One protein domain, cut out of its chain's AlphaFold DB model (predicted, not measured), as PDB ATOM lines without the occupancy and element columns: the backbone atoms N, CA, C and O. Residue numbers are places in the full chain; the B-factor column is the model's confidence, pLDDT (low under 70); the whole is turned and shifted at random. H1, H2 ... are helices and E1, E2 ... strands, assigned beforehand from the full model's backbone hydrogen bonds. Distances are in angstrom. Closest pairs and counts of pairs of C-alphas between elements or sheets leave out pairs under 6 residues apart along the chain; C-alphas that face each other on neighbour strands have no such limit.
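Overview. This is residues 220 to 273 of the 451 residues of the protein "Predicted protein" of Naegleria gruberi (UniProt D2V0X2). With little regular structure, this is mostly loop: a short helix, H1, lies off to one side of a small antiparallel sheet of three short strands, ordered E2, E1, E3. The printed part has 54 residues, only 17 in named elements, H1, E1, E2, E3 along the chain; the class is mixed. It is compact, radius of gyration of the C-alphas 11.0 A, and flat, spanning 30 by 28 by 15 A.

Arrangement. H1, residues 220 to 227, has every O i to N i+4 pair within hydrogen-bond range and is not on the sheet. E1, residues 242 to 244, and E2, residues 249 to 251, form a hairpin, with N 251 and O 242 within hydrogen-bond range at 2.8 A. E3, residues 266 to 268, is antiparallel to E1, with N 243 and O 267 in range at 2.8 A.

Along the chain. From first to last C-alpha, H1 measures 10.3 A from (13.544, 9.642, 58.550), E1 6.5 A, E2 6.2 A and E3 6.9 A, ending at (24.251, -3.705, 50.887).

Size, cuts and confidence. Links H1 to E1 and E2 to E3 are long. The printed part has no cut; no printed residue is under 70 in pLDDT.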
ATOM      1  N   SER A 220      12.895  10.080  57.313       82.81
ATOM      2  CA  SER A 220      13.544   9.642  58.550       82.81
ATOM      3  C   SER A 220      14.837   8.879  58.268       82.81
ATOM      4  O   SER A 220      15.788   8.997  59.029       82.81
ATOM      5  N   TYR A 221      14.906   8.197  57.123       81.00
ATOM      6  CA  TYR A 221      16.083   7.516  56.597       81.00
ATOM      7  C   TYR A 221      17.301   8.436  56.360       81.00
ATOM      8  O   TYR A 221      18.400   8.105  56.795       81.00
ATOM      9  N   VAL A 222      17.133   9.617  55.745       84.06
ATOM     10  CA  VAL A 222      18.248  10.566  55.507       84.06
ATOM     11  C   VAL A 222      18.761  11.139  56.830       84.06
ATOM     12  O   VAL A 222      19.965  11.303  57.026       84.06
ATOM     13  N   ARG A 223      17.844  11.397  57.771       85.38
ATOM     14  CA  ARG A 223      18.193  11.843  59.122       85.38
ATOM     15  C   ARG A 223      18.927  10.748  59.905       85.38
ATOM     16  O   ARG A 223      19.990  11.028  60.441       85.38
ATOM     17  N   ALA A 224      18.415   9.518  59.907       86.50
ATOM     18  CA  ALA A 224      19.036   8.375  60.578       86.50
ATOM     19  C   ALA A 224      20.415   8.030  59.989       86.50
ATOM     20  O   ALA A 224      21.320   7.648  60.724       86.50
ATOM     21  N   ALA A 225      20.606   8.207  58.679       87.31
ATOM     22  CA  ALA A 225      21.913   8.088  58.041       87.31
ATOM     23  C   ALA A 225      22.898   9.156  58.544       87.31
ATOM     24  O   ALA A 225      24.015   8.813  58.922       87.31
ATOM     25  N   SER A 226      22.469  10.419  58.640       87.25
ATOM     26  CA  SER A 226      23.275  11.506  59.219       87.25
ATOM     27  C   SER A 226      23.598  11.271  60.704       87.25
ATOM     28  O   SER A 226      24.735  11.457  61.127       87.25
ATOM     29  N   GLU A 227      22.637  10.769  61.487       90.56
ATOM     30  CA  GLU A 227      22.826  10.389  62.898       90.56
ATOM     31  C   GLU A 227      23.776   9.179  63.062       90.56
ATOM     32  O   GLU A 227      24.464   9.077  64.075       90.56
ATOM     33  N   LYS A 228      23.883   8.305  62.047       90.00
ATOM     34  CA  LYS A 228      24.903   7.242  61.930       90.00
ATOM     35  C   LYS A 228      26.231   7.708  61.297       90.00
ATOM     36  O   LYS A 228      27.150   6.903  61.187       90.00
ATOM     37  N   GLY A 229      26.345   8.959  60.840       93.50
ATOM     38  CA  GLY A 229      27.525   9.472  60.125       93.50
ATOM     39  C   GLY A 229      27.717   8.938  58.695       93.50
ATOM     40  O   GLY A 229      28.799   9.088  58.130       93.50
ATOM     41  N   ILE A 230      26.697   8.315  58.095       94.62
ATOM     42  CA  ILE A 230      26.753   7.755  56.736       94.62
ATOM     43  C   ILE A 230      26.765   8.905  55.708       94.62
ATOM     44  O   ILE A 230      25.876   9.762  55.746       94.62
ATOM     45  N   PRO A 231      27.728   8.946  54.764       95.56
ATOM     46  CA  PRO A 231      27.817  10.019  53.780       95.56
ATOM     47  C   PRO A 231      26.657   9.988  52.774       95.56
ATOM     48  O   PRO A 231      26.124   8.931  52.430       95.56
ATOM     49  N   LEU A 232      26.287  11.162  52.256       95.88
ATOM     50  CA  LEU A 232      25.277  11.303  51.204       95.88
ATOM     51  C   LEU A 232      25.922  11.324  49.808       95.88
ATOM     52  O   LEU A 232      26.958  11.949  49.577       95.88
ATOM     53  N   CYS A 233      25.273  10.668  48.850       96.81
ATOM     54  CA  CYS A 233      25.690  10.618  47.456       96.81
ATOM     55  C   CYS A 233      25.558  11.997  46.796       96.81
ATOM     56  O   CYS A 233      24.449  12.507  46.624       96.81
ATOM     57  N   LYS A 234      26.686  12.551  46.333       96.31
ATOM     58  CA  LYS A 234      26.812  13.899  45.741       96.31
ATOM     59  C   LYS A 234      25.802  14.213  44.622       96.31
ATOM     60  O   LYS A 234      25.427  15.368  44.464       96.31
ATOM     61  N   LEU A 235      25.365  13.206  43.857       96.31
ATOM     62  CA  LEU A 235      24.425  13.361  42.733       96.31
ATOM     63  C   LEU A 235      22.946  13.274  43.138       96.31
ATOM     64  O   LEU A 235      22.076  13.773  42.426       96.31
ATOM     65  N   HIS A 236      22.643  12.588  44.241       94.81
ATOM     66  CA  HIS A 236      21.284  12.138  44.556       94.81
ATOM     67  C   HIS A 236      20.792  12.542  45.948       94.81
ATOM     68  O   HIS A 236      19.596  12.437  46.203       94.81
ATOM     69  N   GLN A 237      21.688  12.995  46.832       94.69
ATOM     70  CA  GLN A 237      21.423  13.328  48.238       94.69
ATOM     71  C   GLN A 237      20.722  12.204  49.024       94.69
ATOM     72  O   GLN A 237      19.985  12.442  49.979       94.69
ATOM     73  N   LEU A 238      20.986  10.960  48.617       94.56
ATOM     74  CA  LEU A 238      20.608   9.736  49.321       94.56
ATOM     75  C   LEU A 238      21.834   9.169  50.051       94.56
ATOM     76  O   LEU A 238      22.937   9.320  49.520       94.56
ATOM     77  N   PRO A 239      21.665   8.504  51.205       96.38
ATOM     78  CA  PRO A 239      22.734   7.770  51.881       96.38
ATOM     79  C   PRO A 239      23.483   6.814  50.953       96.38
ATOM     80  O   PRO A 239      22.910   6.286  50.003       96.38
ATOM     81  N   VAL A 240      24.772   6.633  51.218       97.19
ATOM     82  CA  VAL A 240      25.649   5.698  50.510       97.19
ATOM     83  C   VAL A 240      25.709   4.400  51.314       97.19
ATOM     84  O   VAL A 240      26.383   4.328  52.339       97.19
ATOM     85  N   ASP A 241      24.936   3.413  50.868       96.88
ATOM     86  CA  ASP A 241      24.574   2.201  51.608       96.88
ATOM     87  C   ASP A 241      24.878   0.888  50.856       96.88
ATOM     88  O   ASP A 241      24.636  -0.197  51.388       96.88
ATOM     89  N   ILE A 242      25.434   0.970  49.640       97.69
ATOM     90  CA  ILE A 242      25.659  -0.170  48.739       97.69
ATOM     91  C   ILE A 242      27.111  -0.187  48.244       97.69
ATOM     92  O   ILE A 242      27.606   0.829  47.765       97.69
ATOM     93  N   LEU A 243      27.779  -1.340  48.286       97.75
ATOM     94  CA  LEU A 243      29.051  -1.580  47.601       97.75
ATOM     95  C   LEU A 243      28.788  -2.191  46.218       97.75
ATOM     96  O   LEU A 243      28.198  -3.265  46.120       97.75
ATOM     97  N   CYS A 244      29.263  -1.538  45.157       98.12
ATOM     98  CA  CYS A 244      29.345  -2.111  43.814       98.12
ATOM     99  C   CYS A 244      30.725  -2.756  43.640       98.12
ATOM    100  O   CYS A 244      31.738  -2.054  43.696       98.12
ATOM    101  N   LYS A 245      30.783  -4.080  43.456       96.56
ATOM    102  CA  LYS A 245      32.040  -4.846  43.523       96.56
ATOM    103  C   LYS A 245      32.937  -4.599  42.308       96.56
ATOM    104  O   LYS A 245      34.122  -4.329  42.474       96.56
ATOM    105  N   GLU A 246      32.366  -4.589  41.106       97.81
ATOM    106  CA  GLU A 246      33.071  -4.365  39.837       97.81
ATOM    107  C   GLU A 246      33.652  -2.951  39.723       97.81
ATOM    108  O   GLU A 246      34.727  -2.774  39.157       97.81
ATOM    109  N   CYS A 247      32.977  -1.946  40.291       97.31
ATOM    110  CA  CYS A 247      33.537  -0.597  40.422       97.31
ATOM    111  C   CYS A 247      34.467  -0.461  41.639       97.31
ATOM    112  O   CYS A 247      35.273   0.460  41.679       97.31
ATOM    113  N   SER A 248      34.343  -1.348  42.635       96.19
ATOM    114  CA  SER A 248      34.937  -1.206  43.974       96.19
ATOM    115  C   SER A 248      34.588   0.137  44.643       96.19
ATOM    116  O   SER A 248      35.395   0.733  45.355       96.19
ATOM    117  N   GLU A 249      33.358   0.613  44.418       97.19
ATOM    118  CA  GLU A 249      32.862   1.916  44.877       97.19
ATOM    119  C   GLU A 249      31.626   1.784  45.773       97.19
ATOM    120  O   GLU A 249      30.731   0.969  45.529       97.19
ATOM    121  N   LEU A 250      31.546   2.657  46.781       97.56
ATOM    122  CA  LEU A 250      30.358   2.820  47.614       97.56
ATOM    123  C   LEU A 250      29.380   3.804  46.954       97.56
ATOM    124  O   LEU A 250      29.701   4.972  46.722       97.56
ATOM    125  N   ILE A 251      28.166   3.333  46.682       98.12
ATOM    126  CA  ILE A 251      27.111   4.037  45.950       98.12
ATOM    127  C   ILE A 251      25.783   4.034  46.731       98.12
ATOM    128  O   ILE A 251      25.627   3.338  47.730       98.12
ATOM    129  N   CYS A 252      24.805   4.834  46.292       97.88
ATOM    130  CA  CYS A 252      23.453   4.835  46.867       97.88
ATOM    131  C   CYS A 252      22.459   4.015  46.033       97.88
ATOM    132  O   CYS A 252      22.649   3.830  44.826       97.88
ATOM    133  N   ALA A 253      21.319   3.661  46.631       96.88
ATOM    134  CA  ALA A 253      20.202   2.955  45.985       96.88
ATOM    135  C   ALA A 253      19.618   3.578  44.688       96.88
ATOM    136  O   ALA A 253      18.842   2.922  43.988       96.88
ATOM    137  N   LYS A 254      19.966   4.828  44.333       97.25
ATOM    138  CA  LYS A 254      19.643   5.424  43.017       97.25
ATOM    139  C   LYS A 254      20.787   5.296  42.001       97.25
ATOM    140  O   LYS A 254      20.517   5.210  40.807       97.25
ATOM    141  N   CYS A 255      22.042   5.248  42.446       98.12
ATOM    142  CA  CYS A 255      23.183   4.969  41.571       98.12
ATOM    143  C   CYS A 255      23.189   3.512  41.095       98.12
ATOM    144  O   CYS A 255      23.438   3.283  39.914       98.12
ATOM    145  N   SER A 256      22.836   2.548  41.955       97.56
ATOM    146  CA  SER A 256      22.764   1.124  41.581       97.56
ATOM    147  C   SER A 256      21.762   0.840  40.453       97.56
ATOM    148  O   SER A 256      21.955  -0.089  39.683       97.56
ATOM    149  N   ARG A 257      20.731   1.682  40.289       97.50
ATOM    150  CA  ARG A 257      19.746   1.612  39.189       97.50
ATOM    151  C   ARG A 257      20.094   2.483  37.974       97.50
ATOM    152  O   ARG A 257      19.286   2.611  37.058       97.50
ATOM    153  N   SER A 258      21.253   3.141  37.972       97.31
ATOM    154  CA  SER A 258      21.730   3.895  36.807       97.31
ATOM    155  C   SER A 258      22.311   2.952  35.753       97.31
ATOM    156  O   SER A 258      22.785   1.866  36.080       97.31
ATOM    157  N   SER A 259      22.366   3.390  34.495       96.88
ATOM    158  CA  SER A 259      22.953   2.617  33.389       96.88
ATOM    159  C   SER A 259      24.442   2.267  33.561       96.88
ATOM    160  O   SER A 259      24.969   1.533  32.737       96.88
ATOM    161  N   VAL A 260      25.113   2.797  34.592       97.19
ATOM    162  CA  VAL A 260      26.522   2.519  34.920       97.19
ATOM    163  C   VAL A 260      26.675   1.333  35.881       97.19
ATOM    164  O   VAL A 260      27.667   0.626  35.793       97.19
ATOM    165  N   HIS A 261      25.705   1.093  36.775       97.69
ATOM    166  CA  HIS A 261      25.806   0.057  37.822       97.69
ATOM    167  C   HIS A 261      24.663  -0.979  37.798       97.69
ATOM    168  O   HIS A 261      24.742  -1.982  38.498       97.69
ATOM    169  N   ASN A 262      23.613  -0.790  36.985       96.88
ATOM    170  CA  ASN A 262      22.433  -1.676  36.935       96.88
ATOM    171  C   ASN A 262      22.731  -3.114  36.449       96.88
ATOM    172  O   ASN A 262      21.854  -3.973  36.493       96.88
ATOM    173  N   SER A 263      23.946  -3.379  35.970       97.50
ATOM    174  CA  SER A 263      24.437  -4.701  35.559       97.50
ATOM    175  C   SER A 263      25.594  -5.226  36.420       97.50
ATOM    176  O   SER A 263      26.236  -6.188  36.016       97.50
ATOM    177  N   HIS A 264      25.891  -4.588  37.557       98.19
ATOM    178  CA  HIS A 264      27.000  -4.938  38.453       98.19
ATOM    179  C   HIS A 264      26.494  -5.610  39.740       98.19
ATOM    180  O   HIS A 264      25.433  -5.248  40.256       98.19
ATOM    181  N   ASP A 265      27.268  -6.548  40.287       97.56
ATOM    182  CA  ASP A 265      27.045  -7.164  41.593       97.56
ATOM    183  C   ASP A 265      27.173  -6.107  42.708       97.56
ATOM    184  O   ASP A 265      28.249  -5.613  43.066       97.56
ATOM    185  N   CYS A 266      26.011  -5.733  43.241       97.69
ATOM    186  CA  CYS A 266      25.841  -4.711  44.259       97.69
ATOM    187  C   CYS A 266      25.316  -5.347  45.551       97.69
ATOM    188  O   CYS A 266      24.231  -5.926  45.556       97.69
ATOM    189  N   GLN A 267      26.053  -5.189  46.651       97.31
ATOM    190  CA  GLN A 267      25.723  -5.733  47.974       97.31
ATOM    191  C   GLN A 267      25.469  -4.593  48.966       97.31
ATOM    192  O   GLN A 267      26.181  -3.588  48.936       97.31
ATOM    193  N   LEU A 268      24.471  -4.717  49.847       97.38
ATOM    194  CA  LEU A 268      24.251  -3.705  50.887       97.38
ATOM    195  C   LEU A 268      25.362  -3.787  51.942       97.38
ATOM    196  O   LEU A 268      25.797  -4.876  52.309       97.38
ATOM    197  N   ILE A 269      25.797  -2.647  52.483       95.75
ATOM    198  CA  ILE A 269      26.847  -2.617  53.520       95.75
ATOM    199  C   ILE A 269      26.387  -3.365  54.787       95.75
ATOM    200  O   ILE A 269      27.174  -4.087  55.396       95.75
ATOM    201  N   ASP A 270      25.099  -3.266  55.134       94.06
ATOM    202  CA  ASP A 270      24.482  -4.001  56.252       94.06
ATOM    203  C   ASP A 270      24.399  -5.535  56.003       94.06
ATOM    204  O   ASP A 270      24.134  -6.291  56.937       94.06
ATOM    205  N   GLU A 271      24.657  -6.015  54.775       95.06
ATOM    206  CA  GLU A 271      24.720  -7.442  54.389       95.06
ATOM    207  C   GLU A 271      26.164  -7.980  54.270       95.06
ATOM    208  O   GLU A 271      26.369  -9.128  53.871       95.06
ATOM    209  N   MET A 272      27.189  -7.173  54.559       95.12
ATOM    210  CA  MET A 272      28.589  -7.610  54.501       95.12
ATOM    211  C   MET A 272      28.999  -8.309  55.808       95.12
ATOM    212  O   MET A 272      28.791  -7.772  56.898       95.12
ATOM    213  N   ASP A 273      29.637  -9.486  55.725       95.06
ATOM    214  CA  ASP A 273      30.249 -10.137  56.898       95.06
ATOM    215  C   ASP A 273      31.463  -9.320  57.356       95.06
ATOM    216  O   ASP A 273      32.597  -9.530  56.926       95.06
TER     217      ASP A 273